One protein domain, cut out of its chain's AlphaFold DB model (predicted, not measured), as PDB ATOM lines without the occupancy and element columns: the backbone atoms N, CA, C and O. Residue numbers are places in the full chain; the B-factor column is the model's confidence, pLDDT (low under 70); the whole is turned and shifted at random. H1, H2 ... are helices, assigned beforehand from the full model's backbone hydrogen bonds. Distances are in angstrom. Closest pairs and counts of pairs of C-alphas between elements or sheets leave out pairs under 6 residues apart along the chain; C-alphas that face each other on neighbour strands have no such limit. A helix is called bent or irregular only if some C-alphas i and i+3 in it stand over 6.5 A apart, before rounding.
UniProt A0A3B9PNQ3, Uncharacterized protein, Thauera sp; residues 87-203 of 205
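AT A GLANCE: This is residues 87 to 203 of the 205 residues of an uncharacterized protein of Thauera sp (UniProt A0A3B9PNQ3). One long helix, H4, runs the length of the domain, and H6 folds back along it with short H1 packed beside both, a small, uneven three-helix bundle; H5 makes the turn between H4 and H6. H2 and H3 pack at steep angles at the other end, H2 on H1 and on residues 140 to 144 of H4, while residues 195 to 203, mostly in H7, stick out from the body. The printed part has 117 residues with seven named helices, H1 to H7 in order, and no named strand; its class is all helix. It is compact, with a radius of gyration of the C-alphas of 15.4 A, and elongated, spanning 43 by 28 by 25 A.

IN THESE COORDINATES: H1, residues 96 to 103, begins at C-alpha 96 (144.001, 172.467, 153.446). H2 is residues 109 to 116 and H3 residues 120 to 128. H4, residues 135 to 162, is 40.5 A long, from C-alpha 135 (135.080, 169.279, 164.712). H5, residues 164 to 168, is neither bent nor irregular, but only just: C-alphas 164 and 167 are 6.4 A apart. H6, residues 170 to 187, is 25.4 A long. H7, residues 191 to 201, is 15.4 A long and ends at C-alpha 201 (152.017, 197.163, 164.413).

HOW THE PARTS SIT: H4 is the hub, touching four helices. H1 touches residues 141 to 149 of H4 the same way at a shallow tilt of 30 degrees, closest at C-alphas Phe 101 and Ala 145, 4.5 A. H1 touches residues 178 to 186 of H6 opposite ways at a shallow 17 degrees, closest at C-alphas Ala 100 and Ala 182, 4.0 A. H4 and H6 touch, closest at C-alphas Ala 146 and Cys 186, 6.3 A, opposite ways at a shallow tilt of 33 degrees, only just short of steep. H2 touches H4 about perpendicular, at 74 degrees, closest at C-alphas Ser 116 and Ala 140, 5.3 A. H2 and H3 touch at C-alphas Ala 113 and Ala 120, 5.0 A apart; H3 and H4 are apart. H4 and H5 only just touch, with 3 pairs of C-alphas within 8 A, and only at the corner; Leu 160 and Leu 166 have the closest C-alphas, 6.2 A. H7 touches residues 179 to 184 of H6, closest at C-alphas Asp 180 and Leu 191, 5.1 A. Every O i to N i+4 pair is within hydrogen-bond range in H1, H2, H3, H4, H6 and H7; H5 has 0 of 1, and 1 of 2 O i to N i+3 pairs.

THE WHOLE: The two C-alphas farthest apart are those of Glu 121 and Gly 203, 47.4 A. The printed part has no cut and no long link. Mean pLDDT of the printed part is 83.7; residues 87 to 93 and 193 to 203 are under 70.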
ATOM      1  N   THR A  87     140.554 178.300 145.816       58.25
ATOM      2  CA  THR A  87     140.631 177.341 144.707       58.25
ATOM      3  C   THR A  87     139.446 177.516 143.755       58.25
ATOM      4  O   THR A  87     138.312 177.718 144.178       58.25
ATOM      5  N   ASP A  88     139.682 177.365 142.446       56.72
ATOM      6  CA  ASP A  88     138.628 177.427 141.409       56.72
ATOM      7  C   ASP A  88     137.551 176.330 141.565       56.72
ATOM      8  O   ASP A  88     136.515 176.357 140.896       56.72
ATOM      9  N   LYS A  89     137.791 175.348 142.445       58.22
ATOM     10  CA  LYS A  89     136.872 174.264 142.784       58.22
ATOM     11  C   LYS A  89     136.776 174.089 144.306       58.22
ATOM     12  O   LYS A  89     137.606 173.380 144.886       58.22
ATOM     13  N   PRO A  90     135.786 174.711 144.966       56.50
ATOM     14  CA  PRO A  90     135.554 174.494 146.389       56.50
ATOM     15  C   PRO A  90     135.199 173.016 146.626       56.50
ATOM     16  O   PRO A  90     134.409 172.442 145.879       56.50
ATOM     17  N   ASN A  91     135.803 172.397 147.642       58.97
ATOM     18  CA  ASN A  91     135.675 170.976 148.027       58.97
ATOM     19  C   ASN A  91     136.278 169.904 147.095       58.97
ATOM     20  O   ASN A  91     136.173 168.719 147.406       58.97
ATOM     21  N   GLU A  92     136.966 170.252 146.003       60.22
ATOM     22  CA  GLU A  92     137.744 169.262 145.239       60.22
ATOM     23  C   GLU A  92     139.232 169.352 145.603       60.22
ATOM     24  O   GLU A  92     139.966 170.178 145.062       60.22
ATOM     25  N   GLY A  93     139.693 168.490 146.515       65.94
ATOM     26  CA  GLY A  93     141.117 168.358 146.828       65.94
ATOM     27  C   GLY A  93     141.437 167.923 148.264       65.94
ATOM     28  O   GLY A  93     140.532 167.790 149.094       65.94
ATOM     29  N   PRO A  94     142.733 167.706 148.563       77.38
ATOM     30  CA  PRO A  94     143.212 167.403 149.908       77.38
ATOM     31  C   PRO A  94     142.825 168.495 150.901       77.38
ATOM     32  O   PRO A  94     142.879 169.685 150.584       77.38
ATOM     33  N   HIS A  95     142.495 168.095 152.132       86.12
ATOM     34  CA  HIS A  95     142.179 169.038 153.200       86.12
ATOM     35  C   HIS A  95     143.304 170.087 153.374       86.12
ATOM     36  O   HIS A  95     144.477 169.702 153.475       86.12
ATOM     37  N   PRO A  96     142.996 171.398 153.471       88.06
ATOM     38  CA  PRO A  96     144.001 172.467 153.446       88.06
ATOM     39  C   PRO A  96     145.062 172.325 154.543       88.06
ATOM     40  O   PRO A  96     146.244 172.516 154.277       88.06
ATOM     41  N   PHE A  97     144.683 171.897 155.752       91.50
ATOM     42  CA  PHE A  97     145.644 171.649 156.838       91.50
ATOM     43  C   PHE A  97     146.584 170.464 156.587       91.50
ATOM     44  O   PHE A  97     147.738 170.512 157.006       91.50
ATOM     45  N   ILE A  98     146.139 169.427 155.871       91.31
ATOM     46  CA  ILE A  98     147.018 168.313 155.485       91.31
ATOM     47  C   ILE A  98     148.032 168.809 154.453       91.31
ATOM     48  O   ILE A  98     149.230 168.569 154.596       91.31
ATOM     49  N   THR A  99     147.569 169.563 153.455       90.12
ATOM     50  CA  THR A  99     148.442 170.184 152.453       90.12
ATOM     51  C   THR A  99     149.454 171.131 153.097       90.12
ATOM     52  O   THR A  99     150.650 171.007 152.838       90.12
ATOM     53  N   ALA A 100     149.005 172.005 154.003       91.50
ATOM     54  CA  ALA A 100     149.864 172.935 154.731       91.50
ATOM     55  C   ALA A 100     150.922 172.209 155.574       91.50
ATOM     56  O   ALA A 100     152.092 172.598 155.578       91.50
ATOM     57  N   PHE A 101     150.542 171.124 156.259       93.19
ATOM     58  CA  PHE A 101     151.483 170.309 157.025       93.19
ATOM     59  C   PHE A 101     152.587 169.735 156.127       93.19
ATOM     60  O   PHE A 101     153.766 169.879 156.438       93.19
ATOM     61  N   LEU A 102     152.229 169.144 154.984       92.12
ATOM     62  CA  LEU A 102     153.203 168.558 154.057       92.12
ATOM     63  C   LEU A 102     154.105 169.622 153.408       92.12
ATOM     64  O   LEU A 102     155.323 169.449 153.354       92.12
ATOM     65  N   GLN A 103     153.540 170.747 152.966       90.44
ATOM     66  CA  GLN A 103     154.292 171.839 152.329       90.44
ATOM     67  C   GLN A 103     155.248 172.548 153.297       90.44
ATOM     68  O   GLN A 103     156.364 172.906 152.924       90.44
ATOM     69  N   SER A 104     154.881 172.663 154.575       89.62
ATOM     70  CA  SER A 104     155.775 173.178 155.624       89.62
ATOM     71  C   SER A 104     156.842 172.163 156.076       89.62
ATOM     72  O   SER A 104     157.516 172.354 157.091       89.62
ATOM     73  N   GLY A 105     157.054 171.086 155.317       85.56
ATOM     74  CA  GLY A 105     158.083 170.083 155.585       85.56
ATOM     75  C   GLY A 105     157.676 169.033 156.618       85.56
ATOM     76  O   GLY A 105     158.551 168.394 157.204       85.56
ATOM     77  N   GLY A 106     156.375 168.860 156.863       79.69
ATOM     78  CA  GLY A 106     155.841 167.706 157.578       79.69
ATOM     79  C   GLY A 106     156.143 166.424 156.800       79.69
ATOM     80  O   GLY A 106     155.874 166.332 155.606       79.69
ATOM     81  N   GLY A 107     156.767 165.448 157.463       81.94
ATOM     82  CA  GLY A 107     157.464 164.358 156.772       81.94
ATOM     83  C   GLY A 107     156.567 163.430 155.947       81.94
ATOM     84  O   GLY A 107     156.940 163.054 154.838       81.94
ATOM     85  N   SER A 108     155.407 163.035 156.482       92.38
ATOM     86  CA  SER A 108     154.442 162.170 155.787       92.38
ATOM     87  C   SER A 108     153.058 162.191 156.451       92.38
ATOM     88  O   SER A 108     152.892 162.723 157.553       92.38
ATOM     89  N   LEU A 109     152.065 161.564 155.809       92.38
ATOM     90  CA  LEU A 109     150.723 161.380 156.383       92.38
ATOM     91  C   LEU A 109     150.745 160.493 157.637       92.38
ATOM     92  O   LEU A 109     149.957 160.702 158.553       92.38
ATOM     93  N   GLU A 110     151.659 159.524 157.706       92.31
ATOM     94  CA  GLU A 110     151.853 158.673 158.884       92.31
ATOM     95  C   GLU A 110     152.347 159.486 160.081       92.31
ATOM     96  O   GLU A 110     151.875 159.281 161.197       92.31
ATOM     97  N   MET A 111     153.265 160.430 159.851       90.94
ATOM     98  CA  MET A 111     153.727 161.339 160.897       90.94
ATOM     99  C   MET A 111     152.580 162.224 161.390       90.94
ATOM    100  O   MET A 111     152.371 162.324 162.597       90.94
ATOM    101  N   LEU A 112     151.794 162.786 160.468       92.19
ATOM    102  CA  LEU A 112     150.625 163.591 160.816       92.19
ATOM    103  C   LEU A 112     149.614 162.796 161.650       92.19
ATOM    104  O   LEU A 112     149.147 163.297 162.664       92.19
ATOM    105  N   ALA A 113     149.324 161.550 161.270       91.81
ATOM    106  CA  ALA A 113     148.417 160.674 162.009       91.81
ATOM    107  C   ALA A 113     148.883 160.426 163.452       91.81
ATOM    108  O   ALA A 113     148.084 160.496 164.388       91.81
ATOM    109  N   VAL A 114     150.186 160.183 163.643       90.06
ATOM    110  CA  VAL A 114     150.783 160.014 164.975       90.06
ATOM    111  C   VAL A 114     150.659 161.295 165.800       90.06
ATOM    112  O   VAL A 114     150.247 161.230 166.956       90.06
ATOM    113  N   GLU A 115     150.982 162.455 165.226       86.94
ATOM    114  CA  GLU A 115     150.953 163.735 165.945       86.94
ATOM    115  C   GLU A 115     149.529 164.221 166.248       86.94
ATOM    116  O   GLU A 115     149.275 164.784 167.315       86.94
ATOM    117  N   SER A 116     148.583 163.998 165.335       87.62
ATOM    118  CA  SER A 116     147.186 164.395 165.511       87.62
ATOM    119  C   SER A 116     146.385 163.400 166.355       87.62
ATOM    120  O   SER A 116     145.260 163.706 166.745       87.62
ATOM    121  N   GLY A 117     146.926 162.202 166.611       88.50
ATOM    122  CA  GLY A 117     146.216 161.106 167.274       88.50
ATOM    123  C   GLY A 117     145.090 160.499 166.430       88.50
ATOM    124  O   GLY A 117     144.228 159.805 166.969       88.50
ATOM    125  N   LEU A 118     145.075 160.765 165.120       90.12
ATOM    126  CA  LEU A 118     144.062 160.244 164.204       90.12
ATOM    127  C   LEU A 118     144.519 158.909 163.599       90.12
ATOM    128  O   LEU A 118     145.714 158.700 163.386       90.12
ATOM    129  N   PRO A 119     143.594 157.997 163.251       93.44
ATOM    130  CA  PRO A 119     143.949 156.799 162.503       93.44
ATOM    131  C   PRO A 119     144.589 157.160 161.155       93.44
ATOM    132  O   PRO A 119     144.046 157.977 160.412       93.44
ATOM    133  N   ALA A 120     145.698 156.508 160.792       92.25
ATOM    134  CA  ALA A 120     146.413 156.790 159.539       92.25
ATOM    135  C   ALA A 120     145.517 156.666 158.297       92.25
ATOM    136  O   ALA A 120     145.602 157.477 157.380       92.25
ATOM    137  N   GLU A 121     144.608 155.691 158.297       91.81
ATOM    138  CA  GLU A 121     143.652 155.511 157.205       91.81
ATOM    139  C   GLU A 121     142.669 156.678 157.090       91.81
ATOM    140  O   GLU A 121     142.338 157.109 155.989       91.81
ATOM    141  N   ARG A 122     142.262 157.254 158.225       91.44
ATOM    142  CA  ARG A 122     141.380 158.419 158.244       91.44
ATOM    143  C   ARG A 122     142.090 159.661 157.708       91.44
ATOM    144  O   ARG A 122     141.502 160.401 156.930       91.44
ATOM    145  N   VAL A 123     143.366 159.851 158.049       91.38
ATOM    146  CA  VAL A 123     144.185 160.940 157.485       91.38
ATOM    147  C   VAL A 123     144.338 160.791 155.967       91.38
ATOM    148  O   VAL A 123     144.223 161.785 155.255       91.38
ATOM    149  N   ARG A 124     144.531 159.569 155.450       90.62
ATOM    150  CA  ARG A 124     144.579 159.318 153.995       90.62
ATOM    151  C   ARG A 124     143.257 159.634 153.307       90.62
ATOM    152  O   ARG A 124     143.264 160.327 152.298       90.62
ATOM    153  N   GLN A 125     142.138 159.200 153.881       89.06
ATOM    154  CA  GLN A 125     140.809 159.528 153.357       89.06
ATOM    155  C   GLN A 125     140.606 161.043 153.268       89.06
ATOM    156  O   GLN A 125     140.227 161.533 152.211       89.06
ATOM    157  N   LEU A 126     140.944 161.784 154.332       88.19
ATOM    158  CA  LEU A 126     140.846 163.249 154.369       88.19
ATOM    159  C   LEU A 126     141.817 163.953 153.401       88.19
ATOM    160  O   LEU A 126     141.565 165.083 152.977       88.19
ATOM    161  N   ALA A 127     142.927 163.302 153.041       87.31
ATOM    162  CA  ALA A 127     143.854 163.784 152.019       87.31
ATOM    163  C   ALA A 127     143.331 163.555 150.591       87.31
ATOM    164  O   ALA A 127     143.705 164.282 149.679       87.31
ATOM    165  N   GLU A 128     142.467 162.567 150.373       84.88
ATOM    166  CA  GLU A 128     141.835 162.340 149.069       84.88
ATOM    167  C   GLU A 128     140.556 163.165 148.909       84.88
ATOM    168  O   GLU A 128     140.312 163.735 147.845       84.88
ATOM    169  N   LYS A 129     139.736 163.221 149.964       81.19
ATOM    170  CA  LYS A 129     138.470 163.953 150.025       81.19
ATOM    171  C   LYS A 129     138.242 164.477 151.434       81.19
ATOM    172  O   LYS A 129     138.190 163.706 152.387       81.19
ATOM    173  N   SER A 130     138.036 165.780 151.557       71.81
ATOM    174  CA  SER A 130     137.799 166.453 152.839       71.81
ATOM    175  C   SER A 130     136.356 166.340 153.360       71.81
ATOM    176  O   SER A 130     136.025 166.967 154.366       71.81
ATOM    177  N   ASP A 131     135.505 165.540 152.712       71.25
ATOM    178  CA  ASP A 131     134.092 165.413 153.069       71.25
ATOM    179  C   ASP A 131     133.898 164.775 154.457       71.25
ATOM    180  O   ASP A 131     134.555 163.794 154.819       71.25
ATOM    181  N   ASP A 132     132.932 165.313 155.206       78.75
ATOM    182  CA  ASP A 132     132.474 164.789 156.502       78.75
ATOM    183  C   ASP A 132     133.568 164.761 157.591       78.75
ATOM    184  O   ASP A 132     133.713 163.793 158.342       78.75
ATOM    185  N   ILE A 133     134.392 165.816 157.660       87.38
ATOM    186  CA  ILE A 133     135.329 166.022 158.770       87.38
ATOM    187  C   ILE A 133     134.581 166.458 160.038       87.38
ATOM    188  O   ILE A 133     133.730 167.347 160.011       87.38
ATOM    189  N   THR A 134     134.912 165.844 161.172       89.12
ATOM    190  CA  THR A 134     134.352 166.233 162.474       89.12
ATOM    191  C   THR A 134     135.104 167.416 163.087       89.12
ATOM    192  O   THR A 134     136.289 167.621 162.825       89.12
ATOM    193  N   ASP A 135     134.456 168.159 163.988       86.19
ATOM    194  CA  ASP A 135     135.080 169.279 164.712       86.19
ATOM    195  C   ASP A 135     136.369 168.876 165.458       86.19
ATOM    196  O   ASP A 135     137.317 169.661 165.571       86.19
ATOM    197  N   GLU A 136     136.419 167.650 165.986       85.56
ATOM    198  CA  GLU A 136     137.586 167.145 166.716       85.56
ATOM    199  C   GLU A 136     138.752 166.837 165.778       85.56
ATOM    200  O   GLU A 136     139.883 167.235 166.066       85.56
ATOM    201  N   GLU A 137     138.470 166.190 164.645       90.44
ATOM    202  CA  GLU A 137     139.448 165.927 163.587       90.44
ATOM    203  C   GLU A 137     139.987 167.237 163.012       90.44
ATOM    204  O   GLU A 137     141.202 167.404 162.890       90.44
ATOM    205  N   LEU A 138     139.100 168.194 162.731       89.69
ATOM    206  CA  LEU A 138     139.467 169.500 162.201       89.69
ATOM    207  C   LEU A 138     140.397 170.250 163.158       89.69
ATOM    208  O   LEU A 138     141.451 170.738 162.749       89.69
ATOM    209  N   THR A 139     140.035 170.303 164.443       87.19
ATOM    210  CA  THR A 139     140.856 170.955 165.471       87.19
ATOM    211  C   THR A 139     142.219 170.271 165.593       87.19
ATOM    212  O   THR A 139     143.241 170.950 165.678       87.19
ATOM    213  N   ALA A 140     142.258 168.934 165.586       88.56
ATOM    214  CA  ALA A 140     143.503 168.178 165.685       88.56
ATOM    215  C   ALA A 140     144.430 168.447 164.489       88.56
ATOM    216  O   ALA A 140     145.614 168.720 164.684       88.56
ATOM    217  N   LEU A 141     143.892 168.431 163.265       92.06
ATOM    218  CA  LEU A 141     144.653 168.738 162.054       92.06
ATOM    219  C   LEU A 141     145.142 170.189 162.039       92.06
ATOM    220  O   LEU A 141     146.305 170.426 161.718       92.06
ATOM    221  N   PHE A 142     144.293 171.146 162.427       92.31
ATOM    222  CA  PHE A 142     144.665 172.558 162.507       92.31
ATOM    223  C   PHE A 142     145.850 172.779 163.448       92.31
ATOM    224  O   PHE A 142     146.830 173.417 163.071       92.31
ATOM    225  N   VAL A 143     145.792 172.213 164.658       88.62
ATOM    226  CA  VAL A 143     146.856 172.368 165.659       88.62
ATOM    227  C   VAL A 143     148.189 171.834 165.135       88.62
ATOM    228  O   VAL A 143     149.207 172.512 165.287       88.62
ATOM    229  N   GLN A 144     148.197 170.661 164.493       93.00
ATOM    230  CA  GLN A 144     149.441 170.093 163.964       93.00
ATOM    231  C   GLN A 144     149.965 170.856 162.745       93.00
ATOM    232  O   GLN A 144     151.163 171.129 162.671       93.00
ATOM    233  N   ALA A 145     149.088 171.272 161.830       92.38
ATOM    234  CA  ALA A 145     149.477 172.092 160.686       92.38
ATOM    235  C   ALA A 145     150.078 173.433 161.135       92.38
ATOM    236  O   ALA A 145     151.192 173.773 160.738       92.38
ATOM    237  N   ALA A 146     149.401 174.150 162.037       90.00
ATOM    238  CA  ALA A 146     149.871 175.430 162.558       90.00
ATOM    239  C   ALA A 146     151.212 175.286 163.291       90.00
ATOM    240  O   ALA A 146     152.138 176.069 163.067       90.00
ATOM    241  N   ALA A 147     151.353 174.256 164.134       88.12
ATOM    242  CA  ALA A 147     152.606 173.981 164.827       88.12
ATOM    243  C   ALA A 147     153.753 173.719 163.840       88.12
ATOM    244  O   ALA A 147     154.853 174.243 164.031       88.12
ATOM    245  N   GLN A 148     153.504 172.949 162.780       93.31
ATOM    246  CA  GLN A 148     154.516 172.628 161.780       93.31
ATOM    247  C   GLN A 148     154.920 173.849 160.941       93.31
ATOM    248  O   GLN A 148     156.118 174.089 160.773       93.31
ATOM    249  N   VAL A 149     153.960 174.675 160.510       92.12
ATOM    250  CA  VAL A 149     154.226 175.940 159.801       92.12
ATOM    251  C   VAL A 149     155.122 176.851 160.643       92.12
ATOM    252  O   VAL A 149     156.168 177.306 160.174       92.12
ATOM    253  N   ILE A 150     154.793 177.037 161.926       89.94
ATOM    254  CA  ILE A 150     155.581 177.877 162.841       89.94
ATOM    255  C   ILE A 150     156.985 177.294 163.070       89.94
ATOM    256  O   ILE A 150     157.976 178.032 163.078       89.94
ATOM    257  N   ARG A 151     157.112 175.970 163.250       90.62
ATOM    258  CA  ARG A 151     158.426 175.306 163.376       90.62
ATOM    259  C   ARG A 151     159.275 175.542 162.131       90.62
ATOM    260  O   ARG A 151     160.451 175.881 162.258       90.62
ATOM    261  N   ARG A 152     158.685 175.396 160.942       93.44
ATOM    262  CA  ARG A 152     159.382 175.573 159.669       93.44
ATOM    263  C   ARG A 152     159.826 177.014 159.451       93.44
ATOM    264  O   ARG A 152     160.971 177.224 159.060       93.44
ATOM    265  N   GLN A 153     158.982 177.990 159.784       91.56
ATOM    266  CA  GLN A 153     159.339 179.410 159.766       91.56
ATOM    267  C   GLN A 153     160.568 179.685 160.638       91.56
ATOM    268  O   GLN A 153     161.548 180.258 160.161       91.56
ATOM    269  N   ARG A 154     160.565 179.209 161.892       89.56
ATOM    270  CA  ARG A 154     161.711 179.364 162.807       89.56
ATOM    271  C   ARG A 154     162.968 178.682 162.275       89.56
ATOM    272  O   ARG A 154     164.050 179.253 162.359       89.56
ATOM    273  N   GLN A 155     162.833 177.484 161.707       92.19
ATOM    274  CA  GLN A 155     163.953 176.745 161.133       92.19
ATOM    275  C   GLN A 155     164.590 177.497 159.957       92.19
ATOM    276  O   GLN A 155     165.810 177.644 159.926       92.19
ATOM    277  N   LEU A 156     163.790 177.977 158.997       91.06
ATOM    278  CA  LEU A 156     164.306 178.706 157.835       91.06
ATOM    279  C   LEU A 156     164.913 180.056 158.240       91.06
ATOM    280  O   LEU A 156     165.971 180.422 157.728       91.06
ATOM    281  N   ALA A 157     164.299 180.759 159.197       88.94
ATOM    282  CA  ALA A 157     164.848 181.995 159.753       88.94
ATOM    283  C   ALA A 157     166.211 181.760 160.428       88.94
ATOM    284  O   ALA A 157     167.163 182.499 160.177       88.94
ATOM    285  N   GLN A 158     166.331 180.694 161.226       89.69
ATOM    286  CA  GLN A 158     167.590 180.312 161.863       89.69
ATOM    287  C   GLN A 158     168.667 179.974 160.822       89.69
ATOM    288  O   GLN A 158     169.782 180.483 160.906       89.69
ATOM    289  N   GLN A 159     168.326 179.179 159.805       90.81
ATOM    290  CA  GLN A 159     169.248 178.836 158.717       90.81
ATOM    291  C   GLN A 159     169.748 180.077 157.971       90.81
ATOM    292  O   GLN A 159     170.933 180.173 157.655       90.81
ATOM    293  N   LEU A 160     168.864 181.042 157.706       90.50
ATOM    294  CA  LEU A 160     169.232 182.286 157.034       90.50
ATOM    295  C   LEU A 160     170.141 183.167 157.905       90.50
ATOM    296  O   LEU A 160     171.061 183.790 157.377       90.50
ATOM    297  N   SER A 161     169.905 183.194 159.220       87.25
ATOM    298  CA  SER A 161     170.758 183.887 160.193       87.25
ATOM    299  C   SER A 161     172.170 183.289 160.240       87.25
ATOM    300  O   SER A 161     173.163 184.014 160.179       87.25
ATOM    301  N   GLU A 162     172.271 181.956 160.269       93.12
ATOM    302  CA  GLU A 162     173.549 181.233 160.290       93.12
ATOM    303  C   GLU A 162     174.302 181.319 158.955       93.12
ATOM    304  O   GLU A 162     175.529 181.427 158.926       93.12
ATOM    305  N   ALA A 163     173.576 181.278 157.836       92.38
ATOM    306  CA  ALA A 163     174.146 181.279 156.498       92.38
ATOM    307  C   ALA A 163     173.342 182.180 155.539       92.38
ATOM    308  O   ALA A 163     172.549 181.692 154.728       92.38
ATOM    309  N   PRO A 164     173.626 183.499 155.510       90.19
ATOM    310  CA  PRO A 164     172.868 184.466 154.703       90.19
ATOM    311  C   PRO A 164     172.879 184.205 153.192       90.19
ATOM    312  O   PRO A 164     171.998 184.672 152.474       90.19
ATOM    313  N   LYS A 165     173.870 183.455 152.691       90.56
ATOM    314  CA  LYS A 165     173.977 183.068 151.274       90.56
ATOM    315  C   LYS A 165     172.968 181.988 150.863       90.56
ATOM    316  O   LYS A 165     172.820 181.734 149.672       90.56
ATOM    317  N   LEU A 166     172.267 181.351 151.809       85.81
ATOM    318  CA  LEU A 166     171.246 180.347 151.490       85.81
ATOM    319  C   LEU A 166     170.082 180.930 150.687       85.81
ATOM    320  O   LEU A 166     169.544 180.225 149.841       85.81
ATOM    321  N   LYS A 167     169.754 182.218 150.866       84.56
ATOM    322  CA  LYS A 167     168.682 182.908 150.120       84.56
ATOM    323  C   LYS A 167     168.834 182.853 148.596       84.56
ATOM    324  O   LYS A 167     167.862 183.045 147.868       84.56
ATOM    325  N   ASP A 168     170.058 182.641 148.119       88.00
ATOM    326  CA  ASP A 168     170.376 182.609 146.696       88.00
ATOM    327  C   ASP A 168     170.244 181.207 146.096       88.00
ATOM    328  O   ASP A 168     170.264 181.066 144.875       88.00
ATOM    329  N   ARG A 169     170.080 180.176 146.935       92.19
ATOM    330  CA  ARG A 169     169.890 178.803 146.477       92.19
ATOM    331  C   ARG A 169     168.426 178.526 146.147       92.19
ATOM    332  O   ARG A 169     167.520 178.898 146.895       92.19
ATOM    333  N   ASP A 170     168.206 177.803 145.058       90.50
ATOM    334  CA  ASP A 170     166.861 177.490 144.566       90.50
ATOM    335  C   ASP A 170     166.078 176.566 145.507       90.50
ATOM    336  O   ASP A 170     164.867 176.721 145.656       90.50
ATOM    337  N   ASP A 171     166.758 175.642 146.192       90.62
ATOM    338  CA  ASP A 171     166.144 174.756 147.186       90.62
ATOM    339  C   ASP A 171     165.605 175.534 148.394       90.62
ATOM    340  O   ASP A 171     164.494 175.276 148.855       90.62
ATOM    341  N   PHE A 172     166.354 176.532 148.864       90.69
ATOM    342  CA  PHE A 172     165.912 177.415 149.937       90.69
ATOM    343  C   PHE A 172     164.742 178.302 149.497       90.69
ATOM    344  O   PHE A 172     163.743 178.390 150.205       90.69
ATOM    345  N   ARG A 173     164.820 178.919 148.310       89.38
ATOM    346  CA  ARG A 173     163.722 179.742 147.765       89.38
ATOM    347  C   ARG A 173     162.435 178.941 147.619       89.38
ATOM    348  O   ARG A 173     161.378 179.421 148.014       89.38
ATOM    349  N   ARG A 174     162.530 177.710 147.112       90.69
ATOM    350  CA  ARG A 174     161.389 176.798 147.021       90.69
ATOM    351  C   ARG A 174     160.800 176.498 148.396       90.69
ATOM    352  O   ARG A 174     159.597 176.617 148.559       90.69
ATOM    353  N   ALA A 175     161.637 176.215 149.394       90.50
ATOM    354  CA  ALA A 175     161.170 175.978 150.757       90.50
ATOM    355  C   ALA A 175     160.461 177.194 151.385       90.50
ATOM    356  O   ALA A 175     159.552 177.009 152.189       90.50
ATOM    357  N   VAL A 176     160.869 178.422 151.042       90.50
ATOM    358  CA  VAL A 176     160.184 179.652 151.479       90.50
ATOM    359  C   VAL A 176     158.831 179.807 150.782       90.50
ATOM    360  O   VAL A 176     157.860 180.143 151.446       90.50
ATOM    361  N   LEU A 177     158.747 179.523 149.478       90.00
ATOM    362  CA  LEU A 177     157.479 179.552 148.735       90.00
ATOM    363  C   LEU A 177     156.496 178.485 149.235       90.00
ATOM    364  O   LEU A 177     155.325 178.783 149.445       90.00
ATOM    365  N   ASP A 178     156.980 177.267 149.482       91.06
ATOM    366  CA  ASP A 178     156.168 176.189 150.053       91.06
ATOM    367  C   ASP A 178     155.666 176.570 151.462       91.06
ATOM    368  O   ASP A 178     154.526 176.278 151.821       91.06
ATOM    369  N   LEU A 179     156.489 177.268 152.259       91.56
ATOM    370  CA  LEU A 179     156.083 177.791 153.566       91.56
ATOM    371  C   LEU A 179     155.043 178.917 153.455       91.56
ATOM    372  O   LEU A 179     154.121 178.957 154.267       91.56
ATOM    373  N   ASP A 180     155.186 179.822 152.489       89.12
ATOM    374  CA  ASP A 180     154.239 180.917 152.254       89.12
ATOM    375  C   ASP A 180     152.853 180.381 151.864       89.12
ATOM    376  O   ASP A 180     151.836 180.785 152.433       89.12
ATOM    377  N   GLU A 181     152.821 179.372 150.990       88.75
ATOM    378  CA  GLU A 181     151.594 178.668 150.619       88.75
ATOM    379  C   GLU A 181     150.992 177.903 151.808       88.75
ATOM    380  O   GLU A 181     149.785 177.975 152.054       88.75
ATOM    381  N   ALA A 182     151.822 177.238 152.617       89.69
ATOM    382  CA  ALA A 182     151.361 176.582 153.837       89.69
ATOM    383  C   ALA A 182     150.771 177.584 154.847       89.69
ATOM    384  O   ALA A 182     149.772 177.283 155.502       89.69
ATOM    385  N   HIS A 183     151.343 178.786 154.954       90.00
ATOM    386  CA  HIS A 183     150.819 179.864 155.793       90.00
ATOM    387  C   HIS A 183     149.453 180.342 155.285       90.00
ATOM    388  O   HIS A 183     148.508 180.463 156.071       90.00
ATOM    389  N   ARG A 184     149.311 180.511 153.964       86.88
ATOM    390  CA  ARG A 184     148.041 180.859 153.314       86.88
ATOM    391  C   ARG A 184     146.961 179.816 153.586       86.88
ATOM    392  O   ARG A 184     145.857 180.179 153.984       86.88
ATOM    393  N   LEU A 185     147.276 178.534 153.425       86.50
ATOM    394  CA  LEU A 185     146.341 177.432 153.669       86.50
ATOM    395  C   LEU A 185     145.988 177.260 155.152       86.50
ATOM    396  O   LEU A 185     144.864 176.883 155.474       86.50
ATOM    397  N   CYS A 186     146.935 177.510 156.057       85.94
ATOM    398  CA  CYS A 186     146.728 177.302 157.488       85.94
ATOM    399  C   CYS A 186     146.052 178.493 158.176       85.94
ATOM    400  O   CYS A 186     145.293 178.287 159.118       85.94
ATOM    401  N   PHE A 187     146.322 179.723 157.734       84.56
ATOM    402  CA  PHE A 187     145.895 180.947 158.423       84.56
ATOM    403  C   PHE A 187     145.045 181.885 157.561       84.56
ATOM    404  O   PHE A 187     144.595 182.916 158.055       84.56
ATOM    405  N   GLY A 188     144.812 181.553 156.289       80.06
ATOM    406  CA  GLY A 188     144.039 182.383 155.362       80.06
ATOM    407  C   GLY A 188     144.770 183.638 154.869       80.06
ATOM    408  O   GLY A 188     144.142 184.493 154.255       80.06
ATOM    409  N   ARG A 189     146.077 183.769 155.134       79.38
ATOM    410  CA  ARG A 189     146.926 184.897 154.704       79.38
ATOM    411  C   ARG A 189     148.352 184.441 154.425       79.38
ATOM    412  O   ARG A 189     148.811 183.484 155.051       79.38
ATOM    413  N   THR A 190     149.050 185.113 153.516       81.19
ATOM    414  CA  THR A 190     150.444 184.774 153.192       81.19
ATOM    415  C   THR A 190     151.373 185.109 154.362       81.19
ATOM    416  O   THR A 190     151.031 185.914 155.235       81.19
ATOM    417  N   LEU A 191     152.547 184.478 154.409       77.69
ATOM    418  CA  LEU A 191     153.566 184.810 155.404       77.69
ATOM    419  C   LEU A 191     154.085 186.235 155.172       77.69
ATOM    420  O   LEU A 191     154.370 186.950 156.128       77.69
ATOM    421  N   MET A 192     154.176 186.664 153.911       72.69
ATOM    422  CA  MET A 192     154.576 188.031 153.578       72.69
ATOM    423  C   MET A 192     153.577 189.070 154.097       72.69
ATOM    424  O   MET A 192     154.000 190.047 154.709       72.69
ATOM    425  N   ASP A 193     152.271 188.847 153.928       69.12
ATOM    426  CA  ASP A 193     151.244 189.746 154.478       69.12
ATOM    427  C   ASP A 193     151.307 189.794 156.009       69.12
ATOM    428  O   ASP A 193     151.234 190.870 156.597       69.12
ATOM    429  N   TYR A 194     151.505 188.636 156.650       60.31
ATOM    430  CA  TYR A 194     151.649 188.529 158.102       60.31
ATOM    431  C   TYR A 194     152.802 189.381 158.640       60.31
ATOM    432  O   TYR A 194     152.613 190.163 159.569       60.31
ATOM    433  N   LEU A 195     153.985 189.256 158.033       67.94
ATOM    434  CA  LEU A 195     155.168 190.013 158.443       67.94
ATOM    435  C   LEU A 195     154.990 191.518 158.198       67.94
ATOM    436  O   LEU A 195     155.365 192.322 159.043       67.94
ATOM    437  N   LEU A 196     154.367 191.905 157.080       64.31
ATOM    438  CA  LEU A 196     154.095 193.313 156.769       64.31
ATOM    439  C   LEU A 196     153.071 193.949 157.723       64.31
ATOM    440  O   LEU A 196     153.144 195.152 157.973       64.31
ATOM    441  N   GLU A 197     152.107 193.184 158.238       61.31
ATOM    442  CA  GLU A 197     151.189 193.636 159.289       61.31
ATOM    443  C   GLU A 197     151.898 193.755 160.645       61.31
ATOM    444  O   GLU A 197     151.761 194.787 161.302       61.31
ATOM    445  N   GLU A 198     152.715 192.768 161.036       59.25
ATOM    446  CA  GLU A 198     153.505 192.839 162.275       59.25
ATOM    447  C   GLU A 198     154.490 194.020 162.270       59.25
ATOM    448  O   GLU A 198     154.602 194.724 163.272       59.25
ATOM    449  N   ASP A 199     155.153 194.304 161.144       53.94
ATOM    450  CA  ASP A 199     156.051 195.461 161.016       53.94
ATOM    451  C   ASP A 199     155.302 196.802 161.136       53.94
ATOM    452  O   ASP A 199     155.841 197.771 161.680       53.94
ATOM    453  N   ARG A 200     154.042 196.875 160.679       50.47
ATOM    454  CA  ARG A 200     153.188 198.064 160.869       50.47
ATOM    455  C   ARG A 200     152.776 198.236 162.326       50.47
ATOM    456  O   ARG A 200     152.826 199.358 162.830       50.47
ATOM    457  N   ASP A 201     152.418 197.149 163.002       51.09
ATOM    458  CA  ASP A 201     152.017 197.163 164.413       51.09
ATOM    459  C   ASP A 201     153.208 197.407 165.360       51.09
ATOM    460  O   ASP A 201     153.049 197.991 166.435       51.09
ATOM    461  N   HIS A 202     154.422 197.034 164.945       50.78
ATOM    462  CA  HIS A 202     155.674 197.325 165.648       50.78
ATOM    463  C   HIS A 202     156.345 198.644 165.224       50.78
ATOM    464  O   HIS A 202     157.360 199.027 165.812       50.78
ATOM    465  N   GLY A 203     155.754 199.388 164.283       38.53
ATOM    466  CA  GLY A 203     156.213 200.721 163.885       38.53
ATOM    467  C   GLY A 203     157.549 200.737 163.134       38.53
ATOM    468  O   GLY A 203     158.264 201.737 163.194       38.53
TER     469      GLY A 203